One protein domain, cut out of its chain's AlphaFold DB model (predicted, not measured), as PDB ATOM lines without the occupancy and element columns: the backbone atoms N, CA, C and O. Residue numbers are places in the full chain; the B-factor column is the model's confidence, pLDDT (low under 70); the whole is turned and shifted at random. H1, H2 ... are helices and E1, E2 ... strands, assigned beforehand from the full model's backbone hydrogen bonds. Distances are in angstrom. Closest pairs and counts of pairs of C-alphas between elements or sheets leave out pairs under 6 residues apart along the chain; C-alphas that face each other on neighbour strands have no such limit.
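AT A GLANCE: This is residues 16 to 193 of the 196 residues of an uncharacterized protein of marine metagenome (UniProt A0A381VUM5). A long helix, H1, runs along one face of a twisted five-stranded sheet, and short H2 lies over the edge strand E1 on the same face: two layers, helices on one face of a sheet. The opposite face has no named helix, and small H3 sits beyond the sheet, between E3 and E4 in the chain. The 178 printed residues hold H1 H2 E1 E2 E3 H3 E4 E5 in chain order, with sheet order E1 - E2 - E3 - E4 - E5, all antiparallel; the class is mixed, helices and strands, with 81 residues, under half, in named elements. The whole is compact, radius of gyration of the C-alphas 16.5 A, yet elongated, spanning 51 by 31 by 27 A.

HOW THE PARTS SIT: H1, residues 16 to 48, is on the sheet at a height of 8.7 A, over E3, residues 141 to 148, and E4, residues 162 to 169; the closest C-alphas of H1 and E3 are Tyr 31 and Ile 143, 6.9 A. H2, residues 68 to 73, touches H1, about perpendicular at 81 degrees, the closest C-alphas being Glu 37 and Trp 73, 6.0 A. E1, residues 82 to 87, E2, residues 109 to 114, and E3 form a meander, each strand the antiparallel neighbour of the one before, with N 87 and O 109 at 2.8 A and N 112 and O 143 at 2.8 A. E3 and E4 are antiparallel neighbours, with N 144 and O 166 within hydrogen-bond range at 2.8 A. E5, residues 184 to 192, forms a hairpin with E4, N 167 and O 189 being 2.9 A apart, and bends by 89 degrees at residue 188. H3, residues 151 to 155, is not on the sheet. Every O i to N i+4 pair is within range in H2 and H3, and 28 of 29 in H1.

IN THESE COORDINATES: H1 begins at C-alpha 16 (48.172, -67.443, -14.436) and measures 48.1 A; E3 measures 22.5 A and E4 23.8 A. E5 ends at C-alpha 192 (46.903, -42.661, -33.885).

THE WHOLE: The C-alphas farthest apart, Thr 16 and Ala 51, are 55.5 A apart. The printed part has no cut; the links H1 to H2, E1 to E2, E2 to E3 and E4 to E5 are long. The model's pLDDT is under 70 at residues 16 to 20, 49 to 53 and 103.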
ATOM      1  N   THR A  16      47.812 -68.869 -14.348       55.50
ATOM      2  CA  THR A  16      48.172 -67.443 -14.436       55.50
ATOM      3  C   THR A  16      48.381 -66.937 -15.870       55.50
ATOM      4  O   THR A  16      47.963 -65.835 -16.194       55.50
ATOM      5  N   THR A  17      48.990 -67.736 -16.752       57.25
ATOM      6  CA  THR A  17      49.229 -67.352 -18.161       57.25
ATOM      7  C   THR A  17      47.988 -67.470 -19.046       57.25
ATOM      8  O   THR A  17      47.881 -66.785 -20.059       57.25
ATOM      9  N   LEU A  18      47.032 -68.325 -18.668       58.41
ATOM     10  CA  LEU A  18      45.752 -68.454 -19.369       58.41
ATOM     11  C   LEU A  18      44.784 -67.341 -18.951       58.41
ATOM     12  O   LEU A  18      44.066 -66.807 -19.795       58.41
ATOM     13  N   THR A  19      44.793 -66.955 -17.672       63.34
ATOM     14  CA  THR A  19      43.964 -65.856 -17.162       63.34
ATOM     15  C   THR A  19      44.438 -64.498 -17.673       63.34
ATOM     16  O   THR A  19      43.607 -63.709 -18.107       63.34
ATOM     17  N   SER A  20      45.753 -64.252 -17.733       67.12
ATOM     18  CA  SER A  20      46.295 -62.990 -18.264       67.12
ATOM     19  C   SER A  20      45.963 -62.786 -19.749       67.12
ATOM     20  O   SER A  20      45.597 -61.688 -20.161       67.12
ATOM     21  N   GLY A  21      46.006 -63.853 -20.558       78.25
ATOM     22  CA  GLY A  21      45.586 -63.800 -21.962       78.25
ATOM     23  C   GLY A  21      44.087 -63.517 -22.134       78.25
ATOM     24  O   GLY A  21      43.691 -62.799 -23.052       78.25
ATOM     25  N   ALA A  22      43.247 -64.034 -21.233       84.50
ATOM     26  CA  ALA A  22      41.815 -63.745 -21.233       84.50
ATOM     27  C   ALA A  22      41.516 -62.282 -20.852       84.50
ATOM     28  O   ALA A  22      40.661 -61.656 -21.480       84.50
ATOM     29  N   TYR A  23      42.240 -61.721 -19.879       91.44
ATOM     30  CA  TYR A  23      42.095 -60.317 -19.482       91.44
ATOM     31  C   TYR A  23      42.506 -59.359 -20.603       91.44
ATOM     32  O   TYR A  23      41.743 -58.457 -20.945       91.44
ATOM     33  N   GLU A  24      43.638 -59.601 -21.265       90.25
ATOM     34  CA  GLU A  24      44.049 -58.777 -22.407       90.25
ATOM     35  C   GLU A  24      43.079 -58.899 -23.598       90.25
ATOM     36  O   GLU A  24      42.818 -57.922 -24.304       90.25
ATOM     37  N   SER A  25      42.476 -60.075 -23.800       92.81
ATOM     38  CA  SER A  25      41.418 -60.259 -24.801       92.81
ATOM     39  C   SER A  25      40.192 -59.378 -24.519       92.81
ATOM     40  O   SER A  25      39.631 -58.781 -25.441       92.81
ATOM     41  N   ASN A  26      39.805 -59.223 -23.247       93.25
ATOM     42  CA  ASN A  26      38.722 -58.316 -22.856       93.25
ATOM     43  C   ASN A  26      39.075 -56.854 -23.186       93.25
ATOM     44  O   ASN A  26      38.302 -56.169 -23.857       93.25
ATOM     45  N   VAL A  27      40.290 -56.415 -22.832       96.12
ATOM     46  CA  VAL A  27      40.799 -55.070 -23.168       96.12
ATOM     47  C   VAL A  27      40.763 -54.821 -24.671       96.12
ATOM     48  O   VAL A  27      40.318 -53.766 -25.114       96.12
ATOM     49  N   ARG A  28      41.174 -55.802 -25.476       96.38
ATOM     50  CA  ARG A  28      41.138 -55.729 -26.941       96.38
ATOM     51  C   ARG A  28      39.722 -55.575 -27.491       96.38
ATOM     52  O   ARG A  28      39.522 -54.796 -28.423       96.38
ATOM     53  N   SER A  29      38.754 -56.292 -26.923       95.25
ATOM     54  CA  SER A  29      37.342 -56.149 -27.291       95.25
ATOM     55  C   SER A  29      36.849 -54.728 -27.001       95.25
ATOM     56  O   SER A  29      36.362 -54.047 -27.904       95.25
ATOM     57  N   MET A  30      37.077 -54.240 -25.776       96.31
ATOM     58  CA  MET A  30      36.687 -52.890 -25.360       96.31
ATOM     59  C   MET A  30      37.357 -51.804 -26.209       96.31
ATOM     60  O   MET A  30      36.714 -50.856 -26.655       96.31
ATOM     61  N   TYR A  31      38.647 -51.969 -26.500       97.56
ATOM     62  CA  TYR A  31      39.403 -51.081 -27.375       97.56
ATOM     63  C   TYR A  31      38.764 -50.974 -28.767       97.56
ATOM     64  O   TYR A  31      38.645 -49.876 -29.313       97.56
ATOM     65  N   GLY A  32      38.322 -52.099 -29.335       96.62
ATOM     66  CA  GLY A  32      37.608 -52.129 -30.611       96.62
ATOM     67  C   GLY A  32      36.275 -51.381 -30.562       96.62
ATOM     68  O   GLY A  32      35.994 -50.590 -31.463       96.62
ATOM     69  N   VAL A  33      35.489 -51.584 -29.499       96.50
ATOM     70  CA  VAL A  33      34.208 -50.887 -29.283       96.50
ATOM     71  C   VAL A  33      34.422 -49.375 -29.206       96.50
ATOM     72  O   VAL A  33      33.853 -48.641 -30.013       96.50
ATOM     73  N   ILE A  34      35.318 -48.915 -28.328       96.88
ATOM     74  CA  ILE A  34      35.623 -47.486 -28.155       96.88
ATOM     75  C   ILE A  34      36.109 -46.871 -29.470       96.88
ATOM     76  O   ILE A  34      35.670 -45.788 -29.852       96.88
ATOM     77  N   LYS A  35      36.995 -47.562 -30.201       96.44
ATOM     78  CA  LYS A  35      37.489 -47.075 -31.495       96.44
ATOM     79  C   LYS A  35      36.351 -46.887 -32.498       96.44
ATOM     80  O   LYS A  35      36.326 -45.880 -33.203       96.44
ATOM     81  N   ASN A  36      35.443 -47.853 -32.600       95.75
ATOM     82  CA  ASN A  36      34.320 -47.778 -33.530       95.75
ATOM     83  C   ASN A  36      33.378 -46.628 -33.172       95.75
ATOM     84  O   ASN A  36      32.995 -45.865 -34.058       95.75
ATOM     85  N   GLU A  37      33.077 -46.457 -31.889       95.25
ATOM     86  CA  GLU A  37      32.176 -45.405 -31.429       95.25
ATOM     87  C   GLU A  37      32.754 -44.004 -31.641       95.25
ATOM     88  O   GLU A  37      32.093 -43.125 -32.187       95.25
ATOM     89  N   VAL A  38      34.028 -43.797 -31.311       95.06
ATOM     90  CA  VAL A  38      34.731 -42.531 -31.563       95.06
ATOM     91  C   VAL A  38      34.663 -42.132 -33.046       95.06
ATOM     92  O   VAL A  38      34.452 -40.958 -33.361       95.06
ATOM     93  N   ASN A  39      34.799 -43.099 -33.961       93.75
ATOM     94  CA  ASN A  39      34.620 -42.857 -35.394       93.75
ATOM     95  C   ASN A  39      33.155 -42.543 -35.741       93.75
ATOM     96  O   ASN A  39      32.892 -41.617 -36.507       93.75
ATOM     97  N   ALA A  40      32.195 -43.273 -35.169       92.69
ATOM     98  CA  ALA A  40      30.770 -43.032 -35.393       92.69
ATOM     99  C   ALA A  40      30.343 -41.624 -34.940       92.69
ATOM    100  O   ALA A  40      29.616 -40.938 -35.661       92.69
ATOM    101  N   GLN A  41      30.856 -41.147 -33.804       91.56
ATOM    102  CA  GLN A  41      30.643 -39.786 -33.302       91.56
ATOM    103  C   GLN A  41      31.181 -38.728 -34.275       91.56
ATOM    104  O   GLN A  41      30.501 -37.733 -34.549       91.56
ATOM    105  N   ALA A  42      32.363 -38.960 -34.856       90.19
ATOM    106  CA  ALA A  42      32.941 -38.063 -35.855       90.19
ATOM    107  C   ALA A  42      32.098 -38.009 -37.142       90.19
ATOM    108  O   ALA A  42      31.807 -36.919 -37.639       90.19
ATOM    109  N   VAL A  43      31.630 -39.160 -37.640       89.81
ATOM    110  CA  VAL A  43      30.733 -39.235 -38.809       89.81
ATOM    111  C   VAL A  43      29.401 -38.543 -38.521       89.81
ATOM    112  O   VAL A  43      28.906 -37.767 -39.340       89.81
ATOM    113  N   LYS A  44      28.829 -38.760 -37.334       88.81
ATOM    114  CA  LYS A  44      27.591 -38.100 -36.913       88.81
ATOM    115  C   LYS A  44      27.747 -36.583 -36.933       88.81
ATOM    116  O   LYS A  44      26.893 -35.910 -37.501       88.81
ATOM    117  N   LYS A  45      28.846 -36.046 -36.391       85.50
ATOM    118  CA  LYS A  45      29.157 -34.610 -36.476       85.50
ATOM    119  C   LYS A  45      29.329 -34.126 -37.914       85.50
ATOM    120  O   LYS A  45      28.815 -33.061 -38.255       85.50
ATOM    121  N   ALA A  46      29.961 -34.923 -38.773       85.12
ATOM    122  CA  ALA A  46      30.076 -34.587 -40.187       85.12
ATOM    123  C   ALA A  46      28.700 -34.444 -40.855       85.12
ATOM    124  O   ALA A  46      28.486 -33.552 -41.672       85.12
ATOM    125  N   MET A  47      27.729 -35.263 -40.457       84.81
ATOM    126  CA  MET A  47      26.369 -35.199 -40.985       84.81
ATOM    127  C   MET A  47      25.534 -34.065 -40.368       84.81
ATOM    128  O   MET A  47      24.730 -33.456 -41.072       84.81
ATOM    129  N   THR A  48      25.722 -33.744 -39.084       81.44
ATOM    130  CA  THR A  48      24.855 -32.810 -38.336       81.44
ATOM    131  C   THR A  48      25.428 -31.400 -38.140       81.44
ATOM    132  O   THR A  48      24.726 -30.544 -37.604       81.44
ATOM    133  N   GLY A  49      26.656 -31.125 -38.595       65.88
ATOM    134  CA  GLY A  49      27.461 -29.931 -38.271       65.88
ATOM    135  C   GLY A  49      26.945 -28.533 -38.670       65.88
ATOM    136  O   GLY A  49      27.661 -27.548 -38.475       65.88
ATOM    137  N   GLY A  50      25.718 -28.402 -39.184       65.69
ATOM    138  CA  GLY A  50      25.065 -27.116 -39.461       65.69
ATOM    139  C   GLY A  50      25.887 -26.150 -40.333       65.69
ATOM    140  O   GLY A  50      26.743 -26.553 -41.118       65.69
ATOM    141  N   ALA A  51      25.644 -24.842 -40.186       59.78
ATOM    142  CA  ALA A  51      26.338 -23.794 -40.951       59.78
ATOM    143  C   ALA A  51      27.842 -23.664 -40.620       59.78
ATOM    144  O   ALA A  51      28.584 -23.028 -41.365       59.78
ATOM    145  N   THR A  52      28.292 -24.259 -39.513       55.50
ATOM    146  CA  THR A  52      29.686 -24.237 -39.043       55.50
ATOM    147  C   THR A  52      30.541 -25.379 -39.597       55.50
ATOM    148  O   THR A  52      31.756 -25.365 -39.413       55.50
ATOM    149  N   GLY A  53      29.945 -26.312 -40.347       59.28
ATOM    150  CA  GLY A  53      30.672 -27.231 -41.218       59.28
ATOM    151  C   GLY A  53      30.303 -28.693 -41.008       59.28
ATOM    152  O   GLY A  53      30.514 -29.259 -39.941       59.28
ATOM    153  N   HIS A  54      29.833 -29.324 -42.081       73.44
ATOM    154  CA  HIS A  54      29.702 -30.772 -42.231       73.44
ATOM    155  C   HIS A  54      31.083 -31.432 -42.276       73.44
ATOM    156  O   HIS A  54      31.635 -31.678 -43.351       73.44
ATOM    157  N   ARG A  55      31.711 -31.603 -41.113       80.50
ATOM    158  CA  ARG A  55      33.095 -32.064 -41.014       80.50
ATOM    159  C   ARG A  55      33.272 -33.084 -39.902       80.50
ATOM    160  O   ARG A  55      32.635 -32.993 -38.858       80.50
ATOM    161  N   GLU A  56      34.156 -34.041 -40.152       83.56
ATOM    162  CA  GLU A  56      34.572 -35.009 -39.145       83.56
ATOM    163  C   GLU A  56      35.350 -34.284 -38.048       83.56
ATOM    164  O   GLU A  56      36.382 -33.658 -38.301       83.56
ATOM    165  N   GLU A  57      34.818 -34.361 -36.835       89.50
ATOM    166  CA  GLU A  57      35.485 -33.907 -35.626       89.50
ATOM    167  C   GLU A  57      35.349 -34.990 -34.567       89.50
ATOM    168  O   GLU A  57      34.243 -35.380 -34.190       89.50
ATOM    169  N   TYR A  58      36.479 -35.459 -34.064       93.12
ATOM    170  CA  TYR A  58      36.506 -36.462 -33.017       93.12
ATOM    171  C   TYR A  58      36.102 -35.857 -31.663       93.12
ATOM    172  O   TYR A  58      36.308 -34.658 -31.420       93.12
ATOM    173  N   PRO A  59      35.474 -36.653 -30.780       93.38
ATOM    174  CA  PRO A  59      34.926 -36.150 -29.531       93.38
ATOM    175  C   PRO A  59      36.012 -35.581 -28.614       93.38
ATOM    176  O   PRO A  59      37.050 -36.186 -28.360       93.38
ATOM    177  N   GLN A  60      35.744 -34.398 -28.070       92.69
ATOM    178  CA  GLN A  60      36.599 -33.811 -27.050       92.69
ATOM    179  C   GLN A  60      36.190 -34.270 -25.658       92.69
ATOM    180  O   GLN A  60      35.007 -34.266 -25.312       92.69
ATOM    181  N   ILE A  61      37.187 -34.576 -24.831       94.06
ATOM    182  CA  ILE A  61      36.966 -34.916 -23.430       94.06
ATOM    183  C   ILE A  61      36.841 -33.620 -22.627       94.06
ATOM    184  O   ILE A  61      37.816 -32.917 -22.375       94.06
ATOM    185  N   THR A  62      35.609 -33.270 -22.280       91.94
ATOM    186  CA  THR A  62      35.258 -32.017 -21.587       91.94
ATOM    187  C   THR A  62      34.450 -32.252 -20.315       91.94
ATOM    188  O   THR A  62      34.380 -31.366 -19.466       91.94
ATOM    189  N   VAL A  63      33.859 -33.440 -20.169       93.94
ATOM    190  CA  VAL A  63      33.071 -33.825 -19.002       93.94
ATOM    191  C   VAL A  63      33.971 -34.556 -18.010       93.94
ATOM    192  O   VAL A  63      34.458 -35.648 -18.292       93.94
ATOM    193  N   ALA A  64      34.148 -33.965 -16.828       92.75
ATOM    194  CA  ALA A  64      34.981 -34.525 -15.762       92.75
ATOM    195  C   ALA A  64      34.271 -35.599 -14.917       92.75
ATOM    196  O   ALA A  64      34.906 -36.256 -14.095       92.75
ATOM    197  N   THR A  65      32.959 -35.771 -15.090       94.56
ATOM    198  CA  THR A  65      32.172 -36.780 -14.372       94.56
ATOM    199  C   THR A  65      32.680 -38.185 -14.694       94.56
ATOM    200  O   THR A  65      32.752 -38.571 -15.862       94.56
ATOM    201  N   ALA A  66      32.993 -38.968 -13.657       93.38
ATOM    202  CA  ALA A  66      33.443 -40.347 -13.809       93.38
ATOM    203  C   ALA A  66      32.411 -41.204 -14.559       93.38
ATOM    204  O   ALA A  66      31.199 -41.049 -14.391       93.38
ATOM    205  N   ASN A  67      32.909 -42.135 -15.370       94.94
ATOM    206  CA  ASN A  67      32.135 -43.063 -16.195       94.94
ATOM    207  C   ASN A  67      31.219 -42.422 -17.249       94.94
ATOM    208  O   ASN A  67      30.440 -43.147 -17.868       94.94
ATOM    209  N   ASN A  68      31.294 -41.106 -17.489       95.25
ATOM    210  CA  ASN A  68      30.460 -40.443 -18.493       95.25
ATOM    211  C   ASN A  68      30.625 -41.098 -19.868       95.25
ATOM    212  O   ASN A  68      29.651 -41.522 -20.481       95.25
ATOM    213  N   TYR A  69      31.873 -41.239 -20.315       95.50
ATOM    214  CA  TYR A  69      32.169 -41.755 -21.649       95.50
ATOM    215  C   TYR A  69      32.030 -43.276 -21.739       95.50
ATOM    216  O   TYR A  69      31.738 -43.788 -22.807       95.50
ATOM    217  N   LEU A  70      32.157 -44.010 -20.628       94.12
ATOM    218  CA  LEU A  70      31.806 -45.437 -20.612       94.12
ATOM    219  C   LEU A  70      30.310 -45.646 -20.868       94.12
ATOM    220  O   LEU A  70      29.930 -46.473 -21.693       94.12
ATOM    221  N   LYS A  71      29.462 -44.868 -20.185       93.62
ATOM    222  CA  LYS A  71      28.007 -44.934 -20.362       93.62
ATOM    223  C   LYS A  71      27.578 -44.470 -21.746       93.62
ATOM    224  O   LYS A  71      26.666 -45.057 -22.306       93.62
ATOM    225  N   GLU A  72      28.216 -43.428 -22.270       93.00
ATOM    226  CA  GLU A  72      27.870 -42.862 -23.573       93.00
ATOM    227  C   GLU A  72      28.380 -43.709 -24.744       93.00
ATOM    228  O   GLU A  72      27.701 -43.779 -25.761       93.00
ATOM    229  N   TRP A  73      29.569 -44.318 -24.637       94.12
ATOM    230  CA  TRP A  73      30.228 -44.929 -25.799       94.12
ATOM    231  C   TRP A  73      30.168 -46.449 -25.860       94.12
ATOM    232  O   TRP A  73      30.305 -47.027 -26.934       94.12
ATOM    233  N   VAL A  74      30.059 -47.104 -24.709       91.56
ATOM    234  CA  VAL A  74      30.127 -48.567 -24.627       91.56
ATOM    235  C   VAL A  74      28.765 -49.152 -24.282       91.56
ATOM    236  O   VAL A  74      28.406 -50.185 -24.834       91.56
ATOM    237  N   GLU A  75      28.015 -48.477 -23.406       80.56
ATOM    238  CA  GLU A  75      26.693 -48.859 -22.880       80.56
ATOM    239  C   GLU A  75      26.675 -50.174 -22.070       80.56
ATOM    240  O   GLU A  75      26.188 -50.174 -20.938       80.56
ATOM    241  N   ASP A  76      27.245 -51.266 -22.589       86.56
ATOM    242  CA  ASP A  76      27.298 -52.594 -21.969       86.56
ATOM    243  C   ASP A  76      28.724 -52.951 -21.514       86.56
ATOM    244  O   ASP A  76      29.593 -53.348 -22.291       86.56
ATOM    245  N   PHE A  77      28.976 -52.773 -20.219       92.00
ATOM    246  CA  PHE A  77      30.232 -53.126 -19.560       92.00
ATOM    247  C   PHE A  77      29.971 -53.589 -18.126       92.00
ATOM    248  O   PHE A  77      28.932 -53.288 -17.541       92.00
ATOM    249  N   ASP A  78      30.936 -54.283 -17.523       94.19
ATOM    250  CA  ASP A  78      30.873 -54.648 -16.105       94.19
ATOM    251  C   ASP A  78      31.461 -53.527 -15.239       94.19
ATOM    252  O   ASP A  78      32.678 -53.352 -15.176       94.19
ATOM    253  N   GLY A  79      30.599 -52.781 -14.545       93.56
ATOM    254  CA  GLY A  79      30.994 -51.701 -13.634       93.56
ATOM    255  C   GLY A  79      31.820 -52.124 -12.428       93.56
ATOM    256  O   GLY A  79      32.390 -51.264 -11.762       93.56
ATOM    257  N   ASN A  80      31.889 -53.423 -12.123       95.12
ATOM    258  CA  ASN A  80      32.780 -53.918 -11.080       95.12
ATOM    259  C   ASN A  80      34.223 -54.019 -11.564       95.12
ATOM    260  O   ASN A  80      35.113 -54.098 -10.727       95.12
ATOM    261  N   MET A  81      34.465 -54.046 -12.874       95.38
ATOM    262  CA  MET A  81      35.805 -54.208 -13.449       95.38
ATOM    263  C   MET A  81      36.239 -53.011 -14.284       95.38
ATOM    264  O   MET A  81      37.435 -52.776 -14.433       95.38
ATOM    265  N   TRP A  82      35.285 -52.271 -14.842       97.31
ATOM    266  CA  TRP A  82      35.539 -51.130 -15.704       97.31
ATOM    267  C   TRP A  82      35.147 -49.825 -15.030       97.31
ATOM    268  O   TRP A  82      34.066 -49.696 -14.458       97.31
ATOM    269  N   ALA A  83      36.018 -48.834 -15.171       96.94
ATOM    270  CA  ALA A  83      35.746 -47.462 -14.775       96.94
ATOM    271  C   ALA A  83      36.390 -46.492 -15.767       96.94
ATOM    272  O   ALA A  83      37.286 -46.864 -16.522       96.94
ATOM    273  N   GLN A  84      35.947 -45.241 -15.783       96.12
ATOM    274  CA  GLN A  84      36.529 -44.208 -16.628       96.12
ATOM    275  C   GLN A  84      36.660 -42.895 -15.876       96.12
ATOM    276  O   GLN A  84      35.741 -42.459 -15.184       96.12
ATOM    277  N   GLU A  85      37.796 -42.240 -16.082       95.00
ATOM    278  CA  GLU A  85      38.083 -40.911 -15.555       95.00
ATOM    279  C   GLU A  85      38.542 -39.991 -16.681       95.00
ATOM    280  O   GLU A  85      39.064 -40.431 -17.715       95.00
ATOM    281  N   GLN A  86      38.300 -38.697 -16.504       94.75
ATOM    282  CA  GLN A  86      38.974 -37.686 -17.298       94.75
ATOM    283  C   GLN A  86      40.345 -37.442 -16.673       94.75
ATOM    284  O   GLN A  86      40.450 -37.168 -15.478       94.75
ATOM    285  N   THR A  87      41.386 -37.431 -17.492       91.94
ATOM    286  CA  THR A  87      42.698 -36.958 -17.076       91.94
ATOM    287  C   THR A  87      42.863 -35.474 -17.374       91.94
ATOM    288  O   THR A  87      42.401 -34.952 -18.394       91.94
ATOM    289  N   ALA A  88      43.509 -34.763 -16.450       86.19
ATOM    290  CA  ALA A  88      43.797 -33.347 -16.622       86.19
ATOM    291  C   ALA A  88      44.758 -33.120 -17.798       86.19
ATOM    292  O   ALA A  88      45.684 -33.902 -18.022       86.19
ATOM    293  N   ALA A  89      44.563 -32.010 -18.510       81.31
ATOM    294  CA  ALA A  89      45.413 -31.556 -19.602       81.31
ATOM    295  C   ALA A  89      46.878 -31.382 -19.156       81.31
ATOM    296  O   ALA A  89      47.285 -30.343 -18.640       81.31
ATOM    297  N   SER A  90      47.678 -32.420 -19.369       78.69
ATOM    298  CA  SER A  90      49.090 -32.498 -19.003       78.69
ATOM    299  C   SER A  90      49.783 -33.474 -19.946       78.69
ATOM    300  O   SER A  90      49.221 -34.516 -20.235       78.69
ATOM    301  N   ALA A  91      50.996 -33.190 -20.419       70.31
ATOM    302  CA  ALA A  91      51.649 -34.024 -21.436       70.31
ATOM    303  C   ALA A  91      51.899 -35.488 -21.004       70.31
ATOM    304  O   ALA A  91      52.057 -36.349 -21.862       70.31
ATOM    305  N   HIS A  92      51.961 -35.769 -19.694       72.75
ATOM    306  CA  HIS A  92      52.181 -37.124 -19.175       72.75
ATOM    307  C   HIS A  92      50.868 -37.846 -18.821       72.75
ATOM    308  O   HIS A  92      50.680 -38.975 -19.260       72.75
ATOM    309  N   ILE A  93      49.958 -37.196 -18.080       79.19
ATOM    310  CA  ILE A  93      48.672 -37.768 -17.619       79.19
ATOM    311  C   ILE A  93      47.529 -37.578 -18.639       79.19
ATOM    312  O   ILE A  93      46.627 -38.411 -18.716       79.19
ATOM    313  N   GLY A  94      47.573 -36.507 -19.430       74.00
ATOM    314  CA  GLY A  94      46.666 -36.203 -20.539       74.00
ATOM    315  C   GLY A  94      47.385 -36.247 -21.891       74.00
ATOM    316  O   GLY A  94      48.282 -37.062 -22.101       74.00
ATOM    317  N   TYR A  95      46.997 -35.369 -22.823       86.81
ATOM    318  CA  TYR A  95      47.544 -35.373 -24.182       86.81
ATOM    319  C   TYR A  95      47.950 -33.982 -24.668       86.81
ATOM    320  O   TYR A  95      47.292 -32.983 -24.372       86.81
ATOM    321  N   THR A  96      49.019 -33.919 -25.463       90.06
ATOM    322  CA  THR A  96      49.446 -32.700 -26.156       90.06
ATOM    323  C   THR A  96      49.105 -32.798 -27.642       90.06
ATOM    324  O   THR A  96      49.778 -33.480 -28.409       90.06
ATOM    325  N   ASN A  97      48.088 -32.052 -28.063       89.19
ATOM    326  CA  ASN A  97      47.767 -31.789 -29.458       89.19
ATOM    327  C   ASN A  97      48.726 -30.732 -30.027       89.19
ATOM    328  O   ASN A  97      48.469 -29.526 -29.974       89.19
ATOM    329  N   ALA A  98      49.852 -31.194 -30.571       88.31
ATOM    330  CA  ALA A  98      50.916 -30.339 -31.098       88.31
ATOM    331  C   ALA A  98      50.445 -29.370 -32.201       88.31
ATOM    332  O   ALA A  98      51.030 -28.298 -32.387       88.31
ATOM    333  N   ASN A  99      49.365 -29.710 -32.910       90.50
ATOM    334  CA  ASN A  99      48.819 -28.883 -33.980       90.50
ATOM    335  C   ASN A  99      47.500 -28.195 -33.599       90.50
ATOM    336  O   ASN A  99      46.742 -27.815 -34.488       90.50
ATOM    337  N   ALA A 100      47.231 -27.986 -32.309       88.62
ATOM    338  CA  ALA A 100      46.061 -27.228 -31.882       88.62
ATOM    339  C   ALA A 100      46.006 -25.841 -32.560       88.62
ATOM    340  O   ALA A 100      46.976 -25.073 -32.555       88.62
ATOM    341  N   LEU A 101      44.859 -25.517 -33.152       86.75
ATOM    342  CA  LEU A 101      44.561 -24.206 -33.714       86.75
ATOM    343  C   LEU A 101      44.008 -23.290 -32.614       86.75
ATOM    344  O   LEU A 101      42.986 -23.610 -32.008       86.75
ATOM    345  N   GLY A 102      44.661 -22.145 -32.387       72.44
ATOM    346  CA  GLY A 102      44.108 -21.025 -31.609       72.44
ATOM    347  C   GLY A 102      43.873 -21.269 -30.110       72.44
ATOM    348  O   GLY A 102      43.119 -20.512 -29.505       72.44
ATOM    349  N   GLY A 103      44.487 -22.288 -29.501       68.38
ATOM    350  CA  GLY A 103      44.269 -22.641 -28.094       68.38
ATOM    351  C   GLY A 103      45.436 -23.395 -27.452       68.38
ATOM    352  O   GLY A 103      46.534 -23.461 -28.006       68.38
ATOM    353  N   THR A 104      45.197 -23.957 -26.265       76.25
ATOM    354  CA  THR A 104      46.186 -24.748 -25.520       76.25
ATOM    355  C   THR A 104      46.426 -26.092 -26.208       76.25
ATOM    356  O   THR A 104      45.481 -26.822 -26.493       76.25
ATOM    357  N   ALA A 105      47.695 -26.441 -26.443       84.56
ATOM    358  CA  ALA A 105      48.064 -27.747 -26.993       84.56
ATOM    359  C   ALA A 105      47.780 -28.891 -26.006       84.56
ATOM    360  O   ALA A 105      47.444 -29.992 -26.417       84.56
ATOM    361  N   ASN A 106      47.881 -28.638 -24.701       89.06
ATOM    362  CA  ASN A 106      47.477 -29.602 -23.684       89.06
ATOM    363  C   ASN A 106      45.953 -29.676 -23.611       89.06
ATOM    364  O   ASN A 106      45.286 -28.674 -23.351       89.06
ATOM    365  N   ILE A 107      45.430 -30.879 -23.792       89.19
ATOM    366  CA  ILE A 107      44.009 -31.183 -23.743       89.19
ATOM    367  C   ILE A 107      43.757 -32.350 -22.790       89.19
ATOM    368  O   ILE A 107      44.640 -33.174 -22.535       89.19
ATOM    369  N   ASN A 108      42.542 -32.403 -22.255       92.62
ATOM    370  CA  ASN A 108      42.117 -33.524 -21.430       92.62
ATOM    371  C   ASN A 108      41.965 -34.784 -22.287       92.62
ATOM    372  O   ASN A 108      41.622 -34.712 -23.472       92.62
ATOM    373  N   ALA A 109      42.177 -35.929 -21.656       94.44
ATOM    374  CA  ALA A 109      41.999 -37.241 -22.254       94.44
ATOM    375  C   ALA A 109      41.067 -38.087 -21.378       94.44
ATOM    376  O   ALA A 109      40.780 -37.737 -20.232       94.44
ATOM    377  N   ALA A 110      40.550 -39.177 -21.932       95.94
ATOM    378  CA  ALA A 110      39.759 -40.149 -21.193       95.94
ATOM    379  C   ALA A 110      40.607 -41.397 -20.982       95.94
ATOM    380  O   ALA A 110      41.200 -41.913 -21.933       95.94
ATOM    381  N   VAL A 111      40.647 -41.882 -19.744       96.62
ATOM    382  CA  VAL A 111      41.293 -43.147 -19.402       96.62
ATOM    383  C   VAL A 111      40.240 -44.114 -18.906       96.62
ATOM    384  O   VAL A 111      39.510 -43.823 -17.960       96.62
ATOM    385  N   PHE A 112      40.169 -45.256 -19.578       97.38
ATOM    386  CA  PHE A 112      39.308 -46.374 -19.244       97.38
ATOM    387  C   PHE A 112      40.149 -47.415 -18.515       97.38
ATOM    388  O   PHE A 112      41.090 -47.971 -19.079       97.38
ATOM    389  N   TYR A 113      39.812 -47.648 -17.260       97.75
ATOM    390  CA  TYR A 113      40.445 -48.606 -16.376       97.75
ATOM    391  C   TYR A 113      39.793 -49.964 -16.549       97.75
ATOM    392  O   TYR A 113      38.567 -50.060 -16.494       97.75
ATOM    393  N   TYR A 114      40.612 -51.001 -16.680       97.56
ATOM    394  CA  TYR A 114      40.188 -52.382 -16.527       97.56
ATOM    395  C   TYR A 114      40.931 -53.023 -15.363       97.56
ATOM    396  O   TYR A 114      42.158 -53.134 -15.369       97.56
ATOM    397  N   MET A 115      40.160 -53.441 -14.366       95.94
ATOM    398  CA  MET A 115      40.624 -54.066 -13.137       95.94
ATOM    399  C   MET A 115      39.921 -55.421 -12.986       95.94
ATOM    400  O   MET A 115      38.833 -55.497 -12.406       95.94
ATOM    401  N   PRO A 116      40.512 -56.516 -13.499       94.19
ATOM    402  CA  PRO A 116      39.873 -57.835 -13.512       94.19
ATOM    403  C   PRO A 116      39.541 -58.386 -12.123       94.19
ATOM    404  O   PRO A 116      38.703 -59.274 -11.973       94.19
ATOM    405  N   HIS A 117      40.218 -57.869 -11.102       93.19
ATOM    406  CA  HIS A 117      40.049 -58.255  -9.707       93.19
ATOM    407  C   HIS A 117      39.148 -57.292  -8.925       93.19
ATOM    408  O   HIS A 117      39.172 -57.296  -7.695       93.19
ATOM    409  N   GLY A 118      38.366 -56.477  -9.631       94.81
ATOM    410  CA  GLY A 118      37.486 -55.470  -9.059       94.81
ATOM    411  C   GLY A 118      38.099 -54.073  -9.105       94.81
ATOM    412  O   GLY A 118      39.310 -53.923  -8.960       94.81
ATOM    413  N   ILE A 119      37.257 -53.054  -9.262       96.38
ATOM    414  CA  ILE A 119      37.651 -51.652  -9.124       96.38
ATOM    415  C   ILE A 119      38.063 -51.335  -7.679       96.38
ATOM    416  O   ILE A 119      37.608 -51.963  -6.713       96.38
ATOM    417  N   ASP A 120      38.947 -50.358  -7.532       96.19
ATOM    418  CA  ASP A 120      39.471 -49.895  -6.254       96.19
ATOM    419  C   ASP A 120      38.575 -48.826  -5.606       96.19
ATOM    420  O   ASP A 120      37.608 -48.339  -6.191       96.19
ATOM    421  N   ALA A 121      38.921 -48.432  -4.381       95.81
ATOM    422  CA  ALA A 121      38.131 -47.493  -3.588       95.81
ATOM    423  C   ALA A 121      38.088 -46.056  -4.137       95.81
ATOM    424  O   ALA A 121      37.233 -45.280  -3.710       95.81
ATOM    425  N   LEU A 122      38.985 -45.677  -5.057       94.44
ATOM    426  CA  LEU A 122      38.947 -44.359  -5.701       94.44
ATOM    427  C   LEU A 122      37.938 -44.296  -6.853       94.44
ATOM    428  O   LEU A 122      37.610 -43.205  -7.317       94.44
ATOM    429  N   ARG A 123      37.437 -45.449  -7.305       95.31
ATOM    430  CA  ARG A 123      36.546 -45.567  -8.457       95.31
ATOM    431  C   ARG A 123      35.170 -46.033  -8.030       95.31
ATOM    432  O   ARG A 123      34.989 -46.720  -7.027       95.31
ATOM    433  N   THR A 124      34.180 -45.634  -8.816       95.12
ATOM    434  CA  THR A 124      32.771 -45.920  -8.549       95.12
ATOM    435  C   THR A 124      32.214 -46.810  -9.643       95.12
ATOM    436  O   THR A 124      32.373 -46.511 -10.829       95.12
ATOM    437  N   ASN A 125      31.518 -47.871  -9.244       94.31
ATOM    438  CA  ASN A 125      30.742 -48.703 -10.140       94.31
ATOM    439  C   ASN A 125      29.634 -47.845 -10.758       94.31
ATOM    440  O   ASN A 125      28.799 -47.255 -10.069       94.31
ATOM    441  N   SER A 126      29.629 -47.756 -12.082       89.56
ATOM    442  CA  SER A 126      28.747 -46.837 -12.791       89.56
ATOM    443  C   SER A 126      27.261 -47.250 -12.755       89.56
ATOM    444  O   SER A 126      26.389 -46.402 -12.977       89.56
ATOM    445  N   GLN A 127      26.998 -48.532 -12.490       89.06
ATOM    446  CA  GLN A 127      25.704 -49.204 -12.522       89.06
ATOM    447  C   GLN A 127      25.061 -49.229 -11.131       89.06
ATOM    448  O   GLN A 127      23.853 -49.039 -11.029       89.06
ATOM    449  N   THR A 128      25.848 -49.442 -10.070       91.94
ATOM    450  CA  THR A 128      25.332 -49.484  -8.688       91.94
ATOM    451  C   THR A 128      25.534 -48.174  -7.926       91.94
ATOM    452  O   THR A 128      24.768 -47.874  -7.017       91.94
ATOM    453  N   GLY A 129      26.521 -47.360  -8.318       91.81
ATOM    454  CA  GLY A 129      26.909 -46.142  -7.603       91.81
ATOM    455  C   GLY A 129      27.828 -46.389  -6.402       91.81
ATOM    456  O   GLY A 129      28.215 -45.431  -5.737       91.81
ATOM    457  N   ASP A 130      28.200 -47.643  -6.137       94.44
ATOM    458  CA  ASP A 130      29.075 -48.001  -5.023       94.44
ATOM    459  C   ASP A 130      30.548 -47.796  -5.378       94.44
ATOM    460  O   ASP A 130      30.970 -47.999  -6.519       94.44
ATOM    461  N   ALA A 131      31.356 -47.424  -4.388       95.56
ATOM    462  CA  ALA A 131      32.805 -47.440  -4.539       95.56
ATOM    463  C   ALA A 131      33.329 -48.881  -4.621       95.56
ATOM    464  O   ALA A 131      32.777 -49.797  -4.005       95.56
ATOM    465  N   GLY A 132      34.425 -49.068  -5.354       95.19
ATOM    466  CA  GLY A 132      35.152 -50.327  -5.369       95.19
ATOM    467  C   GLY A 132      35.793 -50.664  -4.023       95.19
ATOM    468  O   GLY A 132      35.905 -49.835  -3.119       95.19
ATOM    469  N   THR A 133      36.249 -51.905  -3.883       95.88
ATOM    470  CA  THR A 133      36.932 -52.370  -2.663       95.88
ATOM    471  C   THR A 133      38.201 -53.154  -2.955       95.88
ATOM    472  O   THR A 133      38.839 -53.649  -2.024       95.88
ATOM    473  N   SER A 134      38.563 -53.331  -4.227       94.88
ATOM    474  CA  SER A 134      39.728 -54.134  -4.568       94.88
ATOM    475  C   SER A 134      41.016 -53.419  -4.189       94.88
ATOM    476  O   SER A 134      41.189 -52.223  -4.416       94.88
ATOM    477  N   THR A 135      41.945 -54.182  -3.627       95.75
ATOM    478  CA  THR A 135      43.325 -53.749  -3.384       95.75
ATOM    479  C   THR A 135      44.308 -54.528  -4.254       95.75
ATOM    480  O   THR A 135      45.518 -54.433  -4.040       95.75
ATOM    481  N   ASN A 136      43.812 -55.362  -5.176       93.75
ATOM    482  CA  ASN A 136      44.663 -56.188  -6.018       93.75
ATOM    483  C   ASN A 136      45.236 -55.352  -7.164       93.75
ATOM    484  O   ASN A 136      44.492 -54.771  -7.943       93.75
ATOM    485  N   LYS A 137      46.565 -55.324  -7.251       93.38
ATOM    486  CA  LYS A 137      47.312 -54.484  -8.183       93.38
ATOM    487  C   LYS A 137      47.812 -55.220  -9.426       93.38
ATOM    488  O   LYS A 137      48.513 -54.624 -10.235       93.38
ATOM    489  N   THR A 138      47.499 -56.509  -9.558       90.31
ATOM    490  CA  THR A 138      47.915 -57.323 -10.705       90.31
ATOM    491  C   THR A 138      46.946 -57.186 -11.872       90.31
ATOM    492  O   THR A 138      45.757 -56.942 -11.674       90.31
ATOM    493  N   ASP A 139      47.469 -57.381 -13.086       91.75
ATOM    494  CA  ASP A 139      46.678 -57.518 -14.314       91.75
ATOM    495  C   ASP A 139      45.756 -56.317 -14.595       91.75
ATOM    496  O   ASP A 139      44.636 -56.473 -15.072       91.75
ATOM    497  N   ILE A 140      46.219 -55.102 -14.283       95.44
ATOM    498  CA  ILE A 140      45.484 -53.859 -14.542       95.44
ATOM    499  C   ILE A 140      45.881 -53.302 -15.897       95.44
ATOM    500  O   ILE A 140      47.060 -53.266 -16.256       95.44
ATOM    501  N   TYR A 141      44.878 -52.829 -16.624       97.44
ATOM    502  CA  TYR A 141      45.042 -52.279 -17.954       97.44
ATOM    503  C   TYR A 141      44.336 -50.936 -18.078       97.44
ATOM    504  O   TYR A 141      43.353 -50.655 -17.389       97.44
ATOM    505  N   PHE A 142      44.818 -50.126 -19.011       97.50
ATOM    506  CA  PHE A 142      44.268 -48.814 -19.309       97.50
ATOM    507  C   PHE A 142      44.049 -48.672 -20.805       97.50
ATOM    508  O   PHE A 142      44.884 -49.105 -21.593       97.50
ATOM    509  N   ILE A 143      42.969 -48.015 -21.211       97.75
ATOM    510  CA  ILE A 143      42.795 -47.518 -22.577       97.75
ATOM    511  C   ILE A 143      42.751 -45.998 -22.489       97.75
ATOM    512  O   ILE A 143      41.888 -45.436 -21.828       97.75
ATOM    513  N   HIS A 144      43.690 -45.330 -23.144       96.44
ATOM    514  CA  HIS A 144      43.806 -43.879 -23.165       96.44
ATOM    515  C   HIS A 144      43.345 -43.343 -24.518       96.44
ATOM    516  O   HIS A 144      43.941 -43.652 -25.554       96.44
ATOM    517  N   TYR A 145      42.313 -42.505 -24.495       96.88
ATOM    518  CA  TYR A 145      41.766 -41.813 -25.651       96.88
ATOM    519  C   TYR A 145      42.016 -40.306 -25.558       96.88
ATOM    520  O   TYR A 145      41.669 -39.685 -24.553       96.88
ATOM    521  N   ALA A 146      42.515 -39.699 -26.634       94.69
ATOM    522  CA  ALA A 146      42.534 -38.245 -26.769       94.69
ATOM    523  C   ALA A 146      42.345 -37.801 -28.228       94.69
ATOM    524  O   ALA A 146      42.921 -38.419 -29.128       94.69
ATOM    525  N   PRO A 147      41.591 -36.720 -28.496       92.88
ATOM    526  CA  PRO A 147      41.501 -36.155 -29.838       92.88
ATOM    527  C   PRO A 147      42.813 -35.455 -30.232       92.88
ATOM    528  O   PRO A 147      43.584 -34.997 -29.393       92.88
ATOM    529  N   HIS A 148      43.063 -35.341 -31.529       90.31
ATOM    530  CA  HIS A 148      44.276 -34.763 -32.111       90.31
ATOM    531  C   HIS A 148      43.920 -33.906 -33.322       90.31
ATOM    532  O   HIS A 148      42.941 -34.179 -34.012       90.31
ATOM    533  N   THR A 149      44.718 -32.878 -33.594       92.50
ATOM    534  CA  THR A 149      44.642 -32.119 -34.844       92.50
ATOM    535  C   THR A 149      45.820 -32.524 -35.722       92.50
ATOM    536  O   THR A 149      46.969 -32.417 -35.301       92.50
ATOM    537  N   THR A 150      45.571 -32.951 -36.954       91.69
ATOM    538  CA  THR A 150      46.653 -33.213 -37.913       91.69
ATOM    539  C   THR A 150      47.292 -31.903 -38.375       91.69
ATOM    540  O   THR A 150      46.665 -30.834 -38.377       91.69
ATOM    541  N   ALA A 151      48.552 -31.953 -38.797       90.94
ATOM    542  CA  ALA A 151      49.250 -30.796 -39.349       90.94
ATOM    543  C   ALA A 151      48.521 -30.250 -40.590       90.94
ATOM    544  O   ALA A 151      48.375 -29.032 -40.745       90.94
ATOM    545  N   ALA A 152      47.995 -31.146 -41.428       88.88
ATOM    546  CA  ALA A 152      47.201 -30.792 -42.599       88.88
ATOM    547  C   ALA A 152      45.923 -30.028 -42.221       88.88
ATOM    548  O   ALA A 152      45.615 -28.994 -42.814       88.88
ATOM    549  N   SER A 153      45.190 -30.479 -41.201       88.88
ATOM    550  CA  SER A 153      43.991 -29.764 -40.757       88.88
ATOM    551  C   SER A 153      44.298 -28.428 -40.103       88.88
ATOM    552  O   SER A 153      43.576 -27.467 -40.371       88.88
ATOM    553  N   LYS A 154      45.397 -28.309 -39.351       90.31
ATOM    554  CA  LYS A 154      45.851 -27.009 -38.838       90.31
ATOM    555  C   LYS A 154      46.115 -26.014 -39.968       90.31
ATOM    556  O   LYS A 154      45.677 -24.870 -39.872       90.31
ATOM    557  N   ALA A 155      46.780 -26.441 -41.046       89.88
ATOM    558  CA  ALA A 155      47.040 -25.592 -42.212       89.88
ATOM    559  C   ALA A 155      45.748 -25.100 -42.891       89.88
ATOM    560  O   ALA A 155      45.718 -24.018 -43.472       89.88
ATOM    561  N   LEU A 156      44.667 -25.873 -42.766       88.50
ATOM    562  CA  LEU A 156      43.337 -25.535 -43.269       88.50
ATOM    563  C   LEU A 156      42.463 -24.791 -42.243       88.50
ATOM    564  O   LEU A 156      41.293 -24.538 -42.524       88.50
ATOM    565  N   GLY A 157      42.995 -24.452 -41.064       88.19
ATOM    566  CA  GLY A 157      42.256 -23.749 -40.012       88.19
ATOM    567  C   GLY A 157      41.229 -24.622 -39.287       88.19
ATOM    568  O   GLY A 157      40.162 -24.142 -38.914       88.19
ATOM    569  N   ARG A 158      41.523 -25.913 -39.105       86.88
ATOM    570  CA  ARG A 158      40.599 -26.929 -38.572       86.88
ATOM    571  C   ARG A 158      41.220 -27.622 -37.358       86.88
ATOM    572  O   ARG A 158      42.439 -27.734 -37.284       86.88
ATOM    573  N   ASN A 159      40.388 -28.102 -36.434       89.06
ATOM    574  CA  ASN A 159      40.816 -28.831 -35.239       89.06
ATOM    575  C   ASN A 159      40.142 -30.203 -35.131       89.06
ATOM    576  O   ASN A 159      39.051 -30.393 -35.662       89.06
ATOM    577  N   TYR A 160      40.782 -31.104 -34.379       90.75
ATOM    578  CA  TYR A 160      40.227 -32.382 -33.914       90.75
ATOM    579  C   TYR A 160      39.778 -33.331 -35.030       90.75
ATOM    580  O   TYR A 160      38.786 -34.037 -34.895       90.75
ATOM    581  N   ASP A 161      40.515 -33.361 -36.136       91.62
ATOM    582  CA  ASP A 161      40.283 -34.257 -37.272       91.62
ATOM    583  C   ASP A 161      40.990 -35.616 -37.133       91.62
ATOM    584  O   ASP A 161      40.980 -36.425 -38.056       91.62
ATOM    585  N   GLY A 162      41.615 -35.877 -35.987       93.06
ATOM    586  CA  GLY A 162      42.179 -37.170 -35.649       93.06
ATOM    587  C   GLY A 162      42.042 -37.490 -34.168       93.06
ATOM    588  O   GLY A 162      41.488 -36.722 -33.379       93.06
ATOM    589  N   PHE A 163      42.572 -38.641 -33.775       94.75
ATOM    590  CA  PHE A 163      42.665 -39.046 -32.380       94.75
ATOM    591  C   PHE A 163      43.816 -40.025 -32.157       94.75
ATOM    592  O   PHE A 163      44.307 -40.673 -33.083       94.75
ATOM    593  N   THR A 164      44.218 -40.157 -30.899       94.56
ATOM    594  CA  THR A 164      45.040 -41.253 -30.403       94.56
ATOM    595  C   THR A 164      44.192 -42.138 -29.495       94.56
ATOM    596  O   THR A 164      43.398 -41.649 -28.690       94.56
ATOM    597  N   LEU A 165      44.336 -43.449 -29.649       97.06
ATOM    598  CA  LEU A 165      43.728 -44.452 -28.786       97.06
ATOM    599  C   LEU A 165      44.781 -45.519 -28.538       97.06
ATOM    600  O   LEU A 165      45.261 -46.138 -29.484       97.06
ATOM    601  N   LYS A 166      45.183 -45.705 -27.288       96.69
ATOM    602  CA  LYS A 166      46.287 -46.602 -26.938       96.69
ATOM    603  C   LYS A 166      45.948 -47.385 -25.685       96.69
ATOM    604  O   LYS A 166      45.445 -46.789 -24.736       96.69
ATOM    605  N   ALA A 167      46.224 -48.682 -25.682       97.75
ATOM    606  CA  ALA A 167      46.090 -49.509 -24.494       97.75
ATOM    607  C   ALA A 167      47.444 -49.731 -23.813       97.75
ATOM    608  O   ALA A 167      48.472 -49.851 -24.477       97.75
ATOM    609  N   TYR A 168      47.429 -49.805 -22.487       96.69
ATOM    610  CA  TYR A 168      48.609 -49.966 -21.651       96.69
ATOM    611  C   TYR A 168      48.361 -51.001 -20.553       96.69
ATOM    612  O   TYR A 168      47.217 -51.215 -20.146       96.69
ATOM    613  N   ARG A 169      49.434 -51.615 -20.058       96.06
ATOM    614  CA  ARG A 169      49.461 -52.391 -18.812       96.06
ATOM    615  C   ARG A 169      49.982 -51.507 -17.686       96.06
ATOM    616  O   ARG A 169      50.857 -50.680 -17.937       96.06
ATOM    617  N   ASN A 170      49.477 -51.717 -16.470       95.44
ATOM    618  CA  ASN A 170      50.008 -51.040 -15.292       95.44
ATOM    619  C   ASN A 170      51.432 -51.526 -15.001       95.44
ATOM    620  O   ASN A 170      51.620 -52.670 -14.581       95.44
ATOM    621  N   ALA A 171      52.413 -50.663 -15.253       92.94
ATOM    622  CA  ALA A 171      53.826 -50.989 -15.090       92.94
ATOM    623  C   ALA A 171      54.251 -50.976 -13.614       92.94
ATOM    624  O   ALA A 171      55.007 -51.848 -13.176       92.94
ATOM    625  N   ASP A 172      53.727 -50.023 -12.842       93.19
ATOM    626  CA  ASP A 172      54.124 -49.770 -11.453       93.19
ATOM    627  C   ASP A 172      53.322 -50.591 -10.428       93.19
ATOM    628  O   ASP A 172      53.658 -50.624  -9.241       93.19
ATOM    629  N   LEU A 173      52.287 -51.307 -10.885       92.50
ATOM    630  CA  LEU A 173      51.380 -52.115 -10.070       92.50
ATOM    631  C   LEU A 173      50.812 -51.299  -8.903       92.50
ATOM    632  O   LEU A 173      50.920 -51.696  -7.740       92.50
ATOM    633  N   ASP A 174      50.219 -50.143  -9.197       92.06
ATOM    634  CA  ASP A 174      49.840 -49.144  -8.190       92.06
ATOM    635  C   ASP A 174      48.349 -48.751  -8.182       92.06
ATOM    636  O   ASP A 174      47.950 -47.935  -7.354       92.06
ATOM    637  N   LEU A 175      47.515 -49.393  -9.014       92.12
ATOM    638  CA  LEU A 175      46.085 -49.086  -9.224       92.12
ATOM    639  C   LEU A 175      45.811 -47.746  -9.923       92.12
ATOM    640  O   LEU A 175      44.646 -47.377 -10.094       92.12
ATOM    641  N   THR A 176      46.833 -46.997 -10.320       92.88
ATOM    642  CA  THR A 176      46.670 -45.644 -10.852       92.88
ATOM    643  C   THR A 176      47.153 -45.538 -12.283       92.88
ATOM    644  O   THR A 176      47.953 -46.338 -12.739       92.88
ATOM    645  N   TRP A 177      46.602 -44.569 -13.011       94.50
ATOM    646  CA  TRP A 177      47.123 -44.196 -14.317       94.50
ATOM    647  C   TRP A 177      48.286 -43.220 -14.123       94.50
ATOM    648  O   TRP A 177      48.072 -42.053 -13.787       94.50
ATOM    649  N   GLY A 178      49.510 -43.692 -14.352       91.88
ATOM    650  CA  GLY A 178      50.733 -42.894 -14.276       91.88
ATOM    651  C   GLY A 178      50.993 -42.038 -15.517       91.88
ATOM    652  O   GLY A 178      51.765 -41.076 -15.468       91.88
ATOM    653  N   GLY A 179      50.327 -42.342 -16.635       91.31
ATOM    654  CA  GLY A 179      50.485 -41.609 -17.884       91.31
ATOM    655  C   GLY A 179      51.207 -42.379 -18.985       91.31
ATOM    656  O   GLY A 179      51.811 -43.425 -18.773       91.31
ATOM    657  N   THR A 180      51.204 -41.808 -20.189       89.06
ATOM    658  CA  THR A 180      51.735 -42.471 -21.399       89.06
ATOM    659  C   THR A 180      53.249 -42.711 -21.391       89.06
ATOM    660  O   THR A 180      53.741 -43.499 -22.195       89.06
ATOM    661  N   ASN A 181      53.982 -42.047 -20.489       88.81
ATOM    662  CA  ASN A 181      55.427 -42.216 -20.300       88.81
ATOM    663  C   ASN A 181      55.782 -43.164 -19.142       88.81
ATOM    664  O   ASN A 181      56.963 -43.431 -18.934       88.81
ATOM    665  N   VAL A 182      54.786 -43.591 -18.364       92.62
ATOM    666  CA  VAL A 182      54.958 -44.449 -17.185       92.62
ATOM    667  C   VAL A 182      54.478 -45.860 -17.501       92.62
ATOM    668  O   VAL A 182      55.198 -46.823 -17.259       92.62
ATOM    669  N   GLU A 183      53.300 -45.978 -18.113       94.12
ATOM    670  CA  GLU A 183      52.680 -47.278 -18.360       94.12
ATOM    671  C   GLU A 183      53.265 -48.032 -19.560       94.12
ATOM    672  O   GLU A 183      53.727 -47.445 -20.544       94.12
ATOM    673  N   GLU A 184      53.187 -49.366 -19.519       95.31
ATOM    674  CA  GLU A 184      53.704 -50.230 -20.583       95.31
ATOM    675  C   GLU A 184      52.711 -50.291 -21.753       95.31
ATOM    676  O   GLU A 184      51.619 -50.843 -21.633       95.31
ATOM    677  N   LEU A 185      53.089 -49.749 -22.913       95.56
ATOM    678  CA  LEU A 185      52.246 -49.758 -24.112       95.56
ATOM    679  C   LEU A 185      52.032 -51.180 -24.660       95.56
ATOM    680  O   LEU A 185      52.988 -51.883 -24.990       95.56
ATOM    681  N   ILE A 186      50.771 -51.546 -24.898       95.94
ATOM    682  CA  ILE A 186      50.405 -52.729 -25.684       95.94
ATOM    683  C   ILE A 186      50.483 -52.343 -27.164       95.94
ATOM    684  O   ILE A 186      49.618 -51.652 -27.702       95.94
ATOM    685  N   THR A 187      51.574 -52.739 -27.813       94.25
ATOM    686  CA  THR A 187      52.002 -52.188 -29.110       94.25
ATOM    687  C   THR A 187      51.010 -52.410 -30.248       94.25
ATOM    688  O   THR A 187      50.878 -51.555 -31.121       94.25
ATOM    689  N   ASP A 188      50.284 -53.522 -30.237       94.06
ATOM    690  CA  ASP A 188      49.273 -53.853 -31.238       94.06
ATOM    691  C   ASP A 188      47.901 -53.213 -30.951       94.06
ATOM    692  O   ASP A 188      47.047 -53.152 -31.836       94.06
ATOM    693  N   LEU A 189      47.705 -52.663 -29.750       96.69
ATOM    694  CA  LEU A 189      46.551 -51.851 -29.353       96.69
ATOM    695  C   LEU A 189      46.923 -50.366 -29.283       96.69
ATOM    696  O   LEU A 189      46.579 -49.655 -28.339       96.69
ATOM    697  N   SER A 190      47.641 -49.890 -30.298       95.69
ATOM    698  CA  SER A 190      48.037 -48.492 -30.430       95.69
ATOM    699  C   SER A 190      47.586 -47.939 -31.774       95.69
ATOM    700  O   SER A 190      48.080 -48.324 -32.831       95.69
ATOM    701  N   TRP A 191      46.662 -46.989 -31.731       95.56
ATOM    702  CA  TRP A 191      46.188 -46.243 -32.881       95.56
ATOM    703  C   TRP A 191      46.465 -44.760 -32.698       95.56
ATOM    704  O   TRP A 191      46.298 -44.176 -31.629       95.56
ATOM    705  N   THR A 192      46.894 -44.116 -33.770       94.19
ATOM    706  CA  THR A 192      46.903 -42.661 -33.885       94.19
ATOM    707  C   THR A 192      46.562 -42.351 -35.326       94.19
ATOM    708  O   THR A 192      47.112 -42.993 -36.220       94.19
ATOM    709  N   THR A 193      45.621 -41.432 -35.544       93.12
ATOM    710  CA  THR A 193      45.250 -40.999 -36.892       93.12
ATOM    711  C   THR A 193      46.518 -40.597 -37.649       93.12
ATOM    712  O   THR A 193      47.251 -39.735 -37.157       93.12
TER     713      THR A 193